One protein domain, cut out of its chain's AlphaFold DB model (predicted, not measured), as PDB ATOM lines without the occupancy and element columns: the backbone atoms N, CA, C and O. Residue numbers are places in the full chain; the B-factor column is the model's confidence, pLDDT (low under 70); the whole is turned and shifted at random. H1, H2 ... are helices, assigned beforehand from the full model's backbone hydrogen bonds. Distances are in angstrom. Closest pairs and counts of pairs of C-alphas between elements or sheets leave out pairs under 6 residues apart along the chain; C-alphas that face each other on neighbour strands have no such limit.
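This is residues 4 to 111 of the 443 residues of an uncharacterized protein of Desulfomicrobium orale DSM 12838 (UniProt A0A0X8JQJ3). Two long helices, H1 and H4, reach out like the arms of a wide open V from a small helical body, in which the hairpin of H2 and H3 packs on the first part of H4. H1 makes a corner with H2, and its residues 4 to 15 stick out free; at the far end of the other arm, residues 90 to 111 stick out too, of which 90 to 107 belong to H4. The printed part has 108 residues with four named helices in the order H1, H2, H3, H4 and no named strand, and its class is all helix. It is extended, with a radius of gyration of the C-alphas of 20.3 A, and flat in outline, spanning 59 by 56 by 16 A.

The longest helix is H4, residues 75 to 107, with a kink of 41 degrees near residue 89. It touches H2, residues 33 to 52, with its residues 78 to 89 alone; the closest C-alphas are those of Cys 44 and Thr 85, 6.2 A apart. H2 and H4 run the same way at a steep tilt of 51 degrees. H2 also touches H3, residues 56 to 66, and the two form a helical hairpin, running opposite ways at a shallow tilt of 22 degrees. Their closest C-alphas, those of Ala 52 and Asp 59, are 4.6 A apart. H3 and H4 are near each other, with 8 pairs of C-alphas within 10 A. H1, residues 4 to 31, is close to H2 but not clearly touching it: the closest C-alphas, those of Tyr 29 and Val 36, are 6.9 A apart, and the lines of the two helices are about perpendicular at 82 degrees. H1 is apart from H3 and from H4. Every O i to N i+4 pair is within hydrogen-bond range in H3, against 22 of 24 in H1, 14 of 16 in H2 and 25 of 29 in H4.

H4 is 44.3 A long from C-alpha 75 to C-alpha 107, which is at (190.366, 219.764, 214.250). H1 begins with C-alpha 4 at (162.676, 187.522, 196.694), is 38.3 A long and has a kink of 26 degrees near residue 25. H2 begins with C-alpha 33 at (197.457, 173.919, 213.166) and is 27.0 A long; H3 is 15.6 A long.

The two C-alphas farthest apart, those of Asn 4 and Thr 56, are 60.2 A apart. Without the stretches that stand free, the body of 74 residues spans 45 by 23 by 17 A. The printed part has no cut. The links from H1 to H2 and from H2 to H3 are tight, and the link from H3 to H4, with 8 residues, is short. The mean pLDDT of the printed part is 80.0; it is under 70 at residues 4 to 8, 70 to 71, 108 and 110 to 111.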
ATOM      1  N   ASN A   4     162.184 188.779 196.098       53.44
ATOM      2  CA  ASN A   4     162.676 187.522 196.694       53.44
ATOM      3  C   ASN A   4     164.119 187.174 196.292       53.44
ATOM      4  O   ASN A   4     164.810 186.469 197.015       53.44
ATOM      5  N   ARG A   5     164.597 187.669 195.142       55.34
ATOM      6  CA  ARG A   5     165.873 187.223 194.558       55.34
ATOM      7  C   ARG A   5     167.098 187.821 195.266       55.34
ATOM      8  O   ARG A   5     168.132 187.164 195.304       55.34
ATOM      9  N   SER A   6     166.979 189.028 195.829       60.12
ATOM     10  CA  SER A   6     168.032 189.653 196.645       60.12
ATOM     11  C   SER A   6     168.122 189.012 198.029       60.12
ATOM     12  O   SER A   6     169.218 188.682 198.466       60.12
ATOM     13  N   SER A   7     166.974 188.738 198.662       64.25
ATOM     14  CA  SER A   7     166.912 188.035 199.948       64.25
ATOM     15  C   SER A   7     167.521 186.636 199.849       64.25
ATOM     16  O   SER A   7     168.300 186.251 200.714       64.25
ATOM     17  N   ASP A   8     167.229 185.887 198.781       69.25
ATOM     18  CA  ASP A   8     167.821 184.562 198.580       69.25
ATOM     19  C   ASP A   8     169.347 184.650 198.402       69.25
ATOM     20  O   ASP A   8     170.075 183.861 198.998       69.25
ATOM     21  N   GLN A   9     169.866 185.628 197.648       75.56
ATOM     22  CA  GLN A   9     171.315 185.818 197.479       75.56
ATOM     23  C   GLN A   9     172.026 186.244 198.770       75.56
ATOM     24  O   GLN A   9     173.116 185.741 199.045       75.56
ATOM     25  N   GLU A  10     171.422 187.122 199.570       73.75
ATOM     26  CA  GLU A  10     171.947 187.510 200.884       73.75
ATOM     27  C   GLU A  10     171.953 186.327 201.854       73.75
ATOM     28  O   GLU A  10     172.941 186.116 202.556       73.75
ATOM     29  N   ILE A  11     170.905 185.496 201.835       79.62
ATOM     30  CA  ILE A  11     170.833 184.268 202.633       79.62
ATOM     31  C   ILE A  11     171.878 183.253 202.155       79.62
ATOM     32  O   ILE A  11     172.580 182.678 202.984       79.62
ATOM     33  N   PHE A  12     172.064 183.056 200.845       80.94
ATOM     34  CA  PHE A  12     173.113 182.178 200.311       80.94
ATOM     35  C   PHE A  12     174.522 182.681 200.642       80.94
ATOM     36  O   PHE A  12     175.392 181.871 200.967       80.94
ATOM     37  N   LEU A  13     174.755 183.996 200.606       81.50
ATOM     38  CA  LEU A  13     176.027 184.593 201.009       81.50
ATOM     39  C   LEU A  13     176.249 184.435 202.517       81.50
ATOM     40  O   LEU A  13     177.335 184.040 202.929       81.50
ATOM     41  N   ALA A  14     175.221 184.667 203.334       80.06
ATOM     42  CA  ALA A  14     175.277 184.486 204.780       80.06
ATOM     43  C   ALA A  14     175.520 183.017 205.159       80.06
ATOM     44  O   ALA A  14     176.367 182.743 206.004       80.06
ATOM     45  N   ILE A  15     174.854 182.068 204.492       84.31
ATOM     46  CA  ILE A  15     175.088 180.626 204.657       84.31
ATOM     47  C   ILE A  15     176.497 180.260 204.180       84.31
ATOM     48  O   ILE A  15     177.191 179.507 204.859       84.31
ATOM     49  N   GLY A  16     176.964 180.808 203.057       82.75
ATOM     50  CA  GLY A  16     178.325 180.596 202.562       82.75
ATOM     51  C   GLY A  16     179.384 181.090 203.549       82.75
ATOM     52  O   GLY A  16     180.307 180.352 203.889       82.75
ATOM     53  N   ILE A  17     179.212 182.303 204.079       83.25
ATOM     54  CA  ILE A  17     180.065 182.882 205.124       83.25
ATOM     55  C   ILE A  17     179.995 182.033 206.397       83.25
ATOM     56  O   ILE A  17     181.031 181.729 206.982       83.25
ATOM     57  N   PHE A  18     178.804 181.586 206.800       87.00
ATOM     58  CA  PHE A  18     178.614 180.714 207.957       87.00
ATOM     59  C   PHE A  18     179.370 179.387 207.790       87.00
ATOM     60  O   PHE A  18     180.135 178.998 208.668       87.00
ATOM     61  N   LEU A  19     179.237 178.716 206.646       83.69
ATOM     62  CA  LEU A  19     179.951 177.468 206.367       83.69
ATOM     63  C   LEU A  19     181.471 177.679 206.349       83.69
ATOM     64  O   LEU A  19     182.214 176.857 206.888       83.69
ATOM     65  N   ILE A  20     181.946 178.795 205.792       82.94
ATOM     66  CA  ILE A  20     183.368 179.147 205.827       82.94
ATOM     67  C   ILE A  20     183.831 179.354 207.274       82.94
ATOM     68  O   ILE A  20     184.848 178.787 207.659       82.94
ATOM     69  N   ILE A  21     183.092 180.103 208.092       81.31
ATOM     70  CA  ILE A  21     183.493 180.432 209.466       81.31
ATOM     71  C   ILE A  21     183.436 179.214 210.394       81.31
ATOM     72  O   ILE A  21     184.358 179.012 211.179       81.31
ATOM     73  N   PHE A  22     182.380 178.403 210.317       80.50
ATOM     74  CA  PHE A  22     182.132 177.323 211.280       80.50
ATOM     75  C   PHE A  22     182.659 175.956 210.839       80.50
ATOM     76  O   PHE A  22     182.844 175.084 211.683       80.50
ATOM     77  N   ILE A  23     182.920 175.756 209.544       78.00
ATOM     78  CA  ILE A  23     183.424 174.479 209.012       78.00
ATOM     79  C   ILE A  23     184.764 174.682 208.305       78.00
ATOM     80  O   ILE A  23     185.731 173.992 208.621       78.00
ATOM     81  N   GLY A  24     184.853 175.657 207.397       79.00
ATOM     82  CA  GLY A  24     186.056 175.905 206.598       79.00
ATOM     83  C   GLY A  24     187.274 176.314 207.431       79.00
ATOM     84  O   GLY A  24     188.330 175.691 207.327       79.00
ATOM     85  N   ILE A  25     187.128 177.330 208.284       77.75
ATOM     86  CA  ILE A  25     188.206 177.847 209.137       77.75
ATOM     87  C   ILE A  25     188.647 176.796 210.172       77.75
ATOM     88  O   ILE A  25     189.852 176.554 210.257       77.75
ATOM     89  N   PRO A  26     187.748 176.105 210.905       79.44
ATOM     90  CA  PRO A  26     188.151 175.041 211.823       79.44
ATOM     91  C   PRO A  26     188.814 173.850 211.127       79.44
ATOM     92  O   PRO A  26     189.797 173.327 211.645       79.44
ATOM     93  N   ALA A  27     188.344 173.445 209.941       77.12
ATOM     94  CA  ALA A  27     188.972 172.371 209.169       77.12
ATOM     95  C   ALA A  27     190.369 172.767 208.661       77.12
ATOM     96  O   ALA A  27     191.306 171.971 208.722       77.12
ATOM     97  N   LEU A  28     190.535 174.015 208.209       76.38
ATOM     98  CA  LEU A  28     191.824 174.555 207.776       76.38
ATOM     99  C   LEU A  28     192.796 174.717 208.952       76.38
ATOM    100  O   LEU A  28     193.983 174.421 208.814       76.38
ATOM    101  N   TYR A  29     192.286 175.118 210.117       78.38
ATOM    102  CA  TYR A  29     193.047 175.141 211.359       78.38
ATOM    103  C   TYR A  29     193.466 173.729 211.778       78.38
ATOM    104  O   TYR A  29     194.639 173.518 212.046       78.38
ATOM    105  N   ALA A  30     192.574 172.736 211.743       75.12
ATOM    106  CA  ALA A  30     192.918 171.347 212.058       75.12
ATOM    107  C   ALA A  30     193.972 170.765 211.094       75.12
ATOM    108  O   ALA A  30     194.871 170.046 211.524       75.12
ATOM    109  N   ALA A  31     193.905 171.111 209.803       77.38
ATOM    110  CA  ALA A  31     194.848 170.637 208.789       77.38
ATOM    111  C   ALA A  31     196.227 171.322 208.846       77.38
ATOM    112  O   ALA A  31     197.224 170.735 208.424       77.38
ATOM    113  N   LYS A  32     196.302 172.571 209.329       79.69
ATOM    114  CA  LYS A  32     197.537 173.379 209.366       79.69
ATOM    115  C   LYS A  32     197.776 174.049 210.722       79.69
ATOM    116  O   LYS A  32     198.323 175.153 210.779       79.69
ATOM    117  N   ALA A  33     197.404 173.374 211.808       73.69
ATOM    118  CA  ALA A  33     197.457 173.919 213.166       73.69
ATOM    119  C   ALA A  33     198.862 174.407 213.531       73.69
ATOM    120  O   ALA A  33     199.011 175.493 214.080       73.69
ATOM    121  N   SER A  34     199.900 173.664 213.137       74.75
ATOM    122  CA  SER A  34     201.300 174.019 213.396       74.75
ATOM    123  C   SER A  34     201.724 175.332 212.729       74.75
ATOM    124  O   SER A  34     202.414 176.143 213.343       74.75
ATOM    125  N   VAL A  35     201.280 175.580 211.494       79.12
ATOM    126  CA  VAL A  35     201.613 176.797 210.736       79.12
ATOM    127  C   VAL A  35     200.861 177.999 211.300       79.12
ATOM    128  O   VAL A  35     201.449 179.062 211.493       79.12
ATOM    129  N   VAL A  36     199.571 177.828 211.600       77.94
ATOM    130  CA  VAL A  36     198.728 178.905 212.136       77.94
ATOM    131  C   VAL A  36     199.143 179.264 213.564       77.94
ATOM    132  O   VAL A  36     199.344 180.440 213.856       77.94
ATOM    133  N   ASN A  37     199.352 178.275 214.438       80.38
ATOM    134  CA  ASN A  37     199.838 178.508 215.799       80.38
ATOM    135  C   ASN A  37     201.252 179.086 215.799       80.38
ATOM    136  O   ASN A  37     201.527 179.996 216.573       80.38
ATOM    137  N   GLY A  38     202.130 178.629 214.900       79.69
ATOM    138  CA  GLY A  38     203.468 179.200 214.735       79.69
ATOM    139  C   GLY A  38     203.428 180.684 214.360       79.69
ATOM    140  O   GLY A  38     204.154 181.487 214.942       79.69
ATOM    141  N   PHE A  39     202.529 181.066 213.448       81.81
ATOM    142  CA  PHE A  39     202.308 182.466 213.084       81.81
ATOM    143  C   PHE A  39     201.695 183.285 214.232       81.81
ATOM    144  O   PHE A  39     202.154 184.383 214.528       81.81
ATOM    145  N   LEU A  40     200.683 182.764 214.929       81.50
ATOM    146  CA  LEU A  40     200.073 183.484 216.051       81.50
ATOM    147  C   LEU A  40     201.051 183.659 217.224       81.50
ATOM    148  O   LEU A  40     201.064 184.714 217.860       81.50
ATOM    149  N   LEU A  41     201.888 182.654 217.496       81.94
ATOM    150  CA  LEU A  41     202.937 182.729 218.512       81.94
ATOM    151  C   LEU A  41     204.021 183.730 218.115       81.94
ATOM    152  O   LEU A  41     204.456 184.494 218.971       81.94
ATOM    153  N   SER A  42     204.429 183.783 216.843       82.06
ATOM    154  CA  SER A  42     205.411 184.776 216.389       82.06
ATOM    155  C   SER A  42     204.877 186.203 216.530       82.06
ATOM    156  O   SER A  42     205.576 187.065 217.058       82.06
ATOM    157  N   VAL A  43     203.608 186.436 216.177       83.69
ATOM    158  CA  VAL A  43     202.931 187.721 216.399       83.69
ATOM    159  C   VAL A  43     202.874 188.062 217.891       83.69
ATOM    160  O   VAL A  43     203.205 189.186 218.266       83.69
ATOM    161  N   CYS A  44     202.523 187.104 218.757       83.50
ATOM    162  CA  CYS A  44     202.492 187.334 220.205       83.50
ATOM    163  C   CYS A  44     203.872 187.668 220.778       83.50
ATOM    164  O   CYS A  44     203.983 188.566 221.610       83.50
ATOM    165  N   LYS A  45     204.920 186.971 220.322       82.88
ATOM    166  CA  LYS A  45     206.304 187.232 220.734       82.88
ATOM    167  C   LYS A  45     206.732 188.638 220.340       82.88
ATOM    168  O   LYS A  45     207.196 189.373 221.199       82.88
ATOM    169  N   VAL A  46     206.495 189.042 219.090       84.75
ATOM    170  CA  VAL A  46     206.806 190.404 218.619       84.75
ATOM    171  C   VAL A  46     206.039 191.454 219.424       84.75
ATOM    172  O   VAL A  46     206.616 192.455 219.837       84.75
ATOM    173  N   GLN A  47     204.753 191.216 219.699       84.12
ATOM    174  CA  GLN A  47     203.931 192.128 220.495       84.12
ATOM    175  C   GLN A  47     204.440 192.267 221.935       84.12
ATOM    176  O   GLN A  47     204.551 193.388 222.423       84.12
ATOM    177  N   LEU A  48     204.778 191.162 222.609       83.50
ATOM    178  CA  LEU A  48     205.304 191.186 223.979       83.50
ATOM    179  C   LEU A  48     206.743 191.700 224.056       83.50
ATOM    180  O   LEU A  48     207.083 192.344 225.043       83.50
ATOM    181  N   GLN A  49     207.565 191.487 223.026       83.25
ATOM    182  CA  GLN A  49     208.960 191.939 222.978       83.25
ATOM    183  C   GLN A  49     209.085 193.463 223.109       83.25
ATOM    184  O   GLN A  49     210.030 193.964 223.714       83.25
ATOM    185  N   VAL A  50     208.108 194.215 222.594       83.00
ATOM    186  CA  VAL A  50     208.064 195.678 222.758       83.00
ATOM    187  C   VAL A  50     207.836 196.072 224.224       83.00
ATOM    188  O   VAL A  50     208.363 197.085 224.680       83.00
ATOM    189  N   PHE A  51     207.090 195.265 224.983       82.62
ATOM    190  CA  PHE A  51     206.789 195.514 226.399       82.62
ATOM    191  C   PHE A  51     207.797 194.889 227.368       82.62
ATOM    192  O   PHE A  51     207.912 195.362 228.496       82.62
ATOM    193  N   ALA A  52     208.533 193.868 226.932       79.56
ATOM    194  CA  ALA A  52     209.608 193.196 227.663       79.56
ATOM    195  C   ALA A  52     210.640 194.191 228.225       79.56
ATOM    196  O   ALA A  52     210.955 194.161 229.408       79.56
ATOM    197  N   VAL A  53     211.029 195.191 227.424       81.19
ATOM    198  CA  VAL A  53     211.963 196.261 227.828       81.19
ATOM    199  C   VAL A  53     211.487 197.050 229.060       81.19
ATOM    200  O   VAL A  53     212.300 197.601 229.798       81.19
ATOM    201  N   PHE A  54     210.174 197.109 229.301       79.75
ATOM    202  CA  PHE A  54     209.560 197.923 230.354       79.75
ATOM    203  C   PHE A  54     208.932 197.098 231.484       79.75
ATOM    204  O   PHE A  54     208.570 197.661 232.516       79.75
ATOM    205  N   SER A  55     208.764 195.786 231.301       84.38
ATOM    206  CA  SER A  55     208.055 194.922 232.242       84.38
ATOM    207  C   SER A  55     208.735 193.567 232.384       84.38
ATOM    208  O   SER A  55     208.710 192.727 231.485       84.38
ATOM    209  N   THR A  56     209.208 193.297 233.600       81.19
ATOM    210  CA  THR A  56     209.756 191.990 233.981       81.19
ATOM    211  C   THR A  56     208.724 190.858 233.895       81.19
ATOM    212  O   THR A  56     209.088 189.685 233.864       81.19
ATOM    213  N   GLU A  57     207.424 191.178 233.892       82.06
ATOM    214  CA  GLU A  57     206.350 190.192 233.703       82.06
ATOM    215  C   GLU A  57     206.185 189.804 232.229       82.06
ATOM    216  O   GLU A  57     205.926 188.637 231.926       82.06
ATOM    217  N   ALA A  58     206.369 190.759 231.313       79.06
ATOM    218  CA  ALA A  58     206.337 190.505 229.876       79.06
ATOM    219  C   ALA A  58     207.555 189.678 229.431       79.06
ATOM    220  O   ALA A  58     207.390 188.748 228.645       79.06
ATOM    221  N   ASP A  59     208.733 189.928 230.013       80.25
ATOM    222  CA  ASP A  59     209.940 189.112 229.801       80.25
ATOM    223  C   ASP A  59     209.745 187.652 230.222       80.25
ATOM    224  O   ASP A  59     210.054 186.723 229.473       80.25
ATOM    225  N   LYS A  60     209.176 187.429 231.413       82.00
ATOM    226  CA  LYS A  60     208.864 186.075 231.897       82.00
ATOM    227  C   LYS A  60     207.852 185.378 230.991       82.00
ATOM    228  O   LYS A  60     207.998 184.190 230.718       82.00
ATOM    229  N   ALA A  61     206.842 186.104 230.512       80.88
ATOM    230  CA  ALA A  61     205.873 185.566 229.565       80.88
ATOM    231  C   ALA A  61     206.523 185.211 228.217       80.88
ATOM    232  O   ALA A  61     206.219 184.159 227.665       80.88
ATOM    233  N   LEU A  62     207.454 186.028 227.714       80.75
ATOM    234  CA  LEU A  62     208.189 185.760 226.475       80.75
ATOM    235  C   LEU A  62     209.072 184.507 226.601       80.75
ATOM    236  O   LEU A  62     208.997 183.628 225.744       80.75
ATOM    237  N   ALA A  63     209.792 184.359 227.717       79.94
ATOM    238  CA  ALA A  63     210.589 183.164 228.007       79.94
ATOM    239  C   ALA A  63     209.735 181.882 228.096       79.94
ATOM    240  O   ALA A  63     210.155 180.817 227.649       79.94
ATOM    241  N   LEU A  64     208.509 181.979 228.628       80.19
ATOM    242  CA  LEU A  64     207.558 180.861 228.647       80.19
ATOM    243  C   LEU A  64     207.037 180.512 227.244       80.19
ATOM    244  O   LEU A  64     206.816 179.339 226.955       80.19
ATOM    245  N   LEU A  65     206.868 181.503 226.364       78.94
ATOM    246  CA  LEU A  65     206.432 181.297 224.976       78.94
ATOM    247  C   LEU A  65     207.531 180.718 224.072       78.94
ATOM    248  O   LEU A  65     207.220 180.141 223.029       78.94
ATOM    249  N   ASP A  66     208.804 180.849 224.444       76.25
ATOM    250  CA  ASP A  66     209.925 180.213 223.740       76.25
ATOM    251  C   ASP A  66     210.000 178.696 223.961       76.25
ATOM    252  O   ASP A  66     210.526 177.985 223.107       76.25
ATOM    253  N   GLY A  67     209.400 178.189 225.043       74.75
ATOM    254  CA  GLY A  67     209.335 176.757 225.349       74.75
ATOM    255  C   GLY A  67     208.135 176.002 224.759       74.75
ATOM    256  O   GLY A  67     208.035 174.795 224.963       74.75
ATOM    257  N   ILE A  68     207.208 176.677 224.066       77.12
ATOM    258  CA  ILE A  68     205.994 176.047 223.516       77.12
ATOM    259  C   ILE A  68     206.256 175.557 222.088       77.12
ATOM    260  O   ILE A  68     206.544 176.358 221.199       77.12
ATOM    261  N   ASP A  69     206.081 174.255 221.851       74.75
ATOM    262  CA  ASP A  69     206.101 173.675 220.504       74.75
ATOM    263  C   ASP A  69     204.790 174.004 219.748       74.75
ATOM    264  O   ASP A  69     203.712 173.585 220.192       74.75
ATOM    265  N   PRO A  70     204.845 174.711 218.598       69.56
ATOM    266  CA  PRO A  70     203.667 175.094 217.813       69.56
ATOM    267  C   PRO A  70     202.763 173.928 217.391       69.56
ATOM    268  O   PRO A  70     201.570 174.136 217.159       69.56
ATOM    269  N   GLY A  71     203.318 172.715 217.273       68.38
ATOM    270  CA  GLY A  71     202.582 171.516 216.863       68.38
ATOM    271  C   GLY A  71     201.743 170.867 217.968       68.38
ATOM    272  O   GLY A  71     200.793 170.153 217.657       68.38
ATOM    273  N   SER A  72     202.058 171.127 219.242       70.19
ATOM    274  CA  SER A  72     201.389 170.511 220.403       70.19
ATOM    275  C   SER A  72     200.412 171.444 221.128       70.19
ATOM    276  O   SER A  72     199.661 171.006 222.000       70.19
ATOM    277  N   ALA A  73     200.395 172.728 220.758       73.50
ATOM    278  CA  ALA A  73     199.533 173.730 221.369       73.50
ATOM    279  C   ALA A  73     198.058 173.520 220.990       73.50
ATOM    280  O   ALA A  73     197.674 173.570 219.818       73.50
ATOM    281  N   THR A  74     197.209 173.334 222.001       78.94
ATOM    282  CA  THR A  74     195.751 173.264 221.819       78.94
ATOM    283  C   THR A  74     195.145 174.655 221.607       78.94
ATOM    284  O   THR A  74     195.683 175.665 222.063       78.94
ATOM    285  N   TRP A  75     193.979 174.725 220.956       76.75
ATOM    286  CA  TRP A  75     193.262 175.988 220.727       76.75
ATOM    287  C   TRP A  75     192.946 176.753 222.027       76.75
ATOM    288  O   TRP A  75     193.070 177.976 222.074       76.75
ATOM    289  N   ASP A  76     192.608 176.052 223.116       79.50
ATOM    290  CA  ASP A  76     192.356 176.682 224.425       79.50
ATOM    291  C   ASP A  76     193.628 177.322 225.010       79.50
ATOM    292  O   ASP A  76     193.605 178.432 225.539       79.50
ATOM    293  N   GLN A  77     194.782 176.670 224.851       78.50
ATOM    294  CA  GLN A  77     196.063 177.250 225.257       78.50
ATOM    295  C   GLN A  77     196.412 178.474 224.402       78.50
ATOM    296  O   GLN A  77     196.818 179.505 224.942       78.50
ATOM    297  N   MET A  78     196.196 178.398 223.084       80.50
ATOM    298  CA  MET A  78     196.481 179.504 222.171       80.50
ATOM    299  C   MET A  78     195.585 180.720 222.441       80.50
ATOM    300  O   MET A  78     196.073 181.848 222.460       80.50
ATOM    301  N   THR A  79     194.294 180.515 222.719       80.06
ATOM    302  CA  THR A  79     193.359 181.604 223.061       80.06
ATOM    303  C   THR A  79     193.709 182.273 224.387       80.06
ATOM    304  O   THR A  79     193.646 183.501 224.479       80.06
ATOM    305  N   ARG A  80     194.169 181.518 225.395       82.94
ATOM    306  CA  ARG A  80     194.692 182.097 226.646       82.94
ATOM    307  C   ARG A  80     195.923 182.962 226.397       82.94
ATOM    308  O   ARG A  80     195.954 184.096 226.878       82.94
ATOM    309  N   VAL A  81     196.882 182.473 225.607       82.50
ATOM    310  CA  VAL A  81     198.076 183.239 225.209       82.50
ATOM    311  C   VAL A  81     197.680 184.521 224.472       82.50
ATOM    312  O   VAL A  81     198.117 185.605 224.854       82.50
ATOM    313  N   LEU A  82     196.785 184.423 223.486       81.88
ATOM    314  CA  LEU A  82     196.297 185.575 222.723       81.88
ATOM    315  C   LEU A  82     195.588 186.596 223.622       81.88
ATOM    316  O   LEU A  82     195.815 187.797 223.496       81.88
ATOM    317  N   SER A  83     194.757 186.127 224.559       83.50
ATOM    318  CA  SER A  83     194.036 186.994 225.496       83.50
ATOM    319  C   SER A  83     194.980 187.722 226.456       83.50
ATOM    320  O   SER A  83     194.746 188.884 226.788       83.50
ATOM    321  N   TYR A  84     196.064 187.064 226.880       84.94
ATOM    322  CA  TYR A  84     197.072 187.662 227.746       84.94
ATOM    323  C   TYR A  84     197.864 188.734 226.998       84.94
ATOM    324  O   TYR A  84     197.919 189.876 227.453       84.94
ATOM    325  N   THR A  85     198.389 188.414 225.813       84.62
ATOM    326  CA  THR A  85     199.094 189.384 224.964       84.62
ATOM    327  C   THR A  85     198.187 190.555 224.575       84.62
ATOM    328  O   THR A  85     198.596 191.715 224.633       84.62
ATOM    329  N   GLY A  86     196.914 190.279 224.280       83.56
ATOM    330  CA  GLY A  86     195.909 191.291 223.962       83.56
ATOM    331  C   GLY A  86     195.686 192.314 225.082       83.56
ATOM    332  O   GLY A  86     195.456 193.486 224.790       83.56
ATOM    333  N   LYS A  87     195.820 191.928 226.361       86.00
ATOM    334  CA  LYS A  87     195.725 192.875 227.492       86.00
ATOM    335  C   LYS A  87     196.842 193.919 227.473       86.00
ATOM    336  O   LYS A  87     196.574 195.076 227.790       86.00
ATOM    337  N   TRP A  88     198.054 193.525 227.081       84.31
ATOM    338  CA  TRP A  88     199.200 194.431 226.947       84.31
ATOM    339  C   TRP A  88     199.033 195.358 225.746       84.31
ATOM    340  O   TRP A  88     199.151 196.576 225.867       84.31
ATOM    341  N   VAL A  89     198.642 194.787 224.607       85.94
ATOM    342  CA  VAL A  89     198.429 195.511 223.348       85.94
ATOM    343  C   VAL A  89     197.222 196.463 223.410       85.94
ATOM    344  O   VAL A  89     197.186 197.462 222.695       85.94
ATOM    345  N   ARG A  90     196.255 196.241 224.310       87.75
ATOM    346  CA  ARG A  90     195.095 197.132 224.498       87.75
ATOM    347  C   ARG A  90     195.489 198.568 224.844       87.75
ATOM    348  O   ARG A  90     194.847 199.501 224.372       87.75
ATOM    349  N   TRP A  91     196.507 198.756 225.680       87.50
ATOM    350  CA  TRP A  91     196.885 200.075 226.186       87.50
ATOM    351  C   TRP A  91     197.456 201.027 225.125       87.50
ATOM    352  O   TRP A  91     196.975 202.160 225.077       87.50
ATOM    353  N   PRO A  92     198.389 200.636 224.230       87.88
ATOM    354  CA  PRO A  92     198.819 201.523 223.150       87.88
ATOM    355  C   PRO A  92     197.694 201.833 222.158       87.88
ATOM    356  O   PRO A  92     197.592 202.973 221.716       87.88
ATOM    357  N   PHE A  93     196.806 200.880 221.848       87.62
ATOM    358  CA  PHE A  93     195.642 201.166 221.002       87.62
ATOM    359  C   PHE A  93     194.645 202.106 221.683       87.62
ATOM    360  O   PHE A  93     194.127 203.009 221.034       87.62
ATOM    361  N   ALA A  94     194.407 201.950 222.987       90.38
ATOM    362  CA  ALA A  94     193.593 202.888 223.755       90.38
ATOM    363  C   ALA A  94     194.216 204.292 223.753       90.38
ATOM    364  O   ALA A  94     193.511 205.267 223.514       90.38
ATOM    365  N   GLY A  95     195.538 204.395 223.939       93.31
ATOM    366  CA  GLY A  95     196.271 205.656 223.815       93.31
ATOM    367  C   GLY A  95     196.131 206.277 222.424       93.31
ATOM    368  O   GLY A  95     195.796 207.451 222.315       93.31
ATOM    369  N   LEU A  96     196.292 205.483 221.363       93.50
ATOM    370  CA  LEU A  96     196.093 205.928 219.983       93.50
ATOM    371  C   LEU A  96     194.666 206.440 219.752       93.50
ATOM    372  O   LEU A  96     194.497 207.506 219.168       93.50
ATOM    373  N   LEU A  97     193.646 205.723 220.230       93.44
ATOM    374  CA  LEU A  97     192.247 206.142 220.113       93.44
ATOM    375  C   LEU A  97     191.963 207.431 220.890       93.44
ATOM    376  O   LEU A  97     191.255 208.294 220.380       93.44
ATOM    377  N   VAL A  98     192.541 207.600 222.081       94.62
ATOM    378  CA  VAL A  98     192.438 208.851 222.849       94.62
ATOM    379  C   VAL A  98     193.134 209.997 222.114       94.62
ATOM    380  O   VAL A  98     192.559 211.078 222.009       94.62
ATOM    381  N   CYS A  99     194.322 209.769 221.548       93.31
ATOM    382  CA  CYS A  99     195.030 210.761 220.737       93.31
ATOM    383  C   CYS A  99     194.226 211.157 219.493       93.31
ATOM    384  O   CYS A  99     194.078 212.345 219.218       93.31
ATOM    385  N   LEU A 100     193.668 210.184 218.766       91.56
ATOM    386  CA  LEU A 100     192.812 210.435 217.605       91.56
ATOM    387  C   LEU A 100     191.517 211.153 217.999       91.56
ATOM    388  O   LEU A 100     191.106 212.079 217.306       91.56
ATOM    389  N   GLY A 101     190.909 210.788 219.130       90.12
ATOM    390  CA  GLY A 101     189.743 211.478 219.682       90.12
ATOM    391  C   GLY A 101     190.049 212.931 220.045       90.12
ATOM    392  O   GLY A 101     189.315 213.835 219.650       90.12
ATOM    393  N   GLY A 102     191.172 213.182 220.723       88.06
ATOM    394  CA  GLY A 102     191.636 214.532 221.049       88.06
ATOM    395  C   GLY A 102     191.942 215.368 219.803       88.06
ATOM    396  O   GLY A 102     191.538 216.529 219.724       88.06
ATOM    397  N   LEU A 103     192.588 214.768 218.800       87.44
ATOM    398  CA  LEU A 103     192.853 215.412 217.515       87.44
ATOM    399  C   LEU A 103     191.549 215.738 216.772       87.44
ATOM    400  O   LEU A 103     191.418 216.837 216.241       87.44
ATOM    401  N   GLY A 104     190.570 214.830 216.789       84.69
ATOM    402  CA  GLY A 104     189.243 215.049 216.213       84.69
ATOM    403  C   GLY A 104     188.497 216.210 216.871       84.69
ATOM    404  O   GLY A 104     187.929 217.044 216.173       84.69
ATOM    405  N   VAL A 105     188.570 216.337 218.199       83.56
ATOM    406  CA  VAL A 105     187.996 217.484 218.928       83.56
ATOM    407  C   VAL A 105     188.705 218.791 218.564       83.56
ATOM    408  O   VAL A 105     188.052 219.824 218.427       83.56
ATOM    409  N   PHE A 106     190.031 218.772 218.395       78.56
ATOM    410  CA  PHE A 106     190.797 219.978 218.076       78.56
ATOM    411  C   PHE A 106     190.595 220.435 216.625       78.56
ATOM    412  O   PHE A 106     190.332 221.613 216.389       78.56
ATOM    413  N   LEU A 107     190.654 219.506 215.665       75.12
ATOM    414  CA  LEU A 107     190.366 219.764 214.250       75.12
ATOM    415  C   LEU A 107     188.884 220.099 214.017       75.12
ATOM    416  O   LEU A 107     188.563 220.878 213.127       75.12
ATOM    417  N   GLY A 108     187.987 219.564 214.848       68.19
ATOM    418  CA  GLY A 108     186.554 219.854 214.828       68.19
ATOM    419  C   GLY A 108     186.162 221.205 215.435       68.19
ATOM    420  O   GLY A 108     184.971 221.515 215.477       68.19
ATOM    421  N   ARG A 109     187.108 222.038 215.911       70.00
ATOM    422  CA  ARG A 109     186.803 223.396 216.400       70.00
ATOM    423  C   ARG A 109     186.420 224.314 215.236       70.00
ATOM    424  O   ARG A 109     187.209 225.130 214.768       70.00
ATOM    425  N   THR A 110     185.148 224.268 214.863       63.19
ATOM    426  CA  THR A 110     184.501 225.212 213.936       63.19
ATOM    427  C   THR A 110     184.554 226.665 214.423       63.19
ATOM    428  O   THR A 110     184.413 227.586 213.628       63.19
ATOM    429  N   GLY A 111     184.842 226.903 215.710       61.84
ATOM    430  CA  GLY A 111     185.023 228.245 216.271       61.84
ATOM    431  C   GLY A 111     186.167 229.057 215.646       61.84
ATOM    432  O   GLY A 111     186.134 230.279 215.728       61.84
TER     433      GLY A 111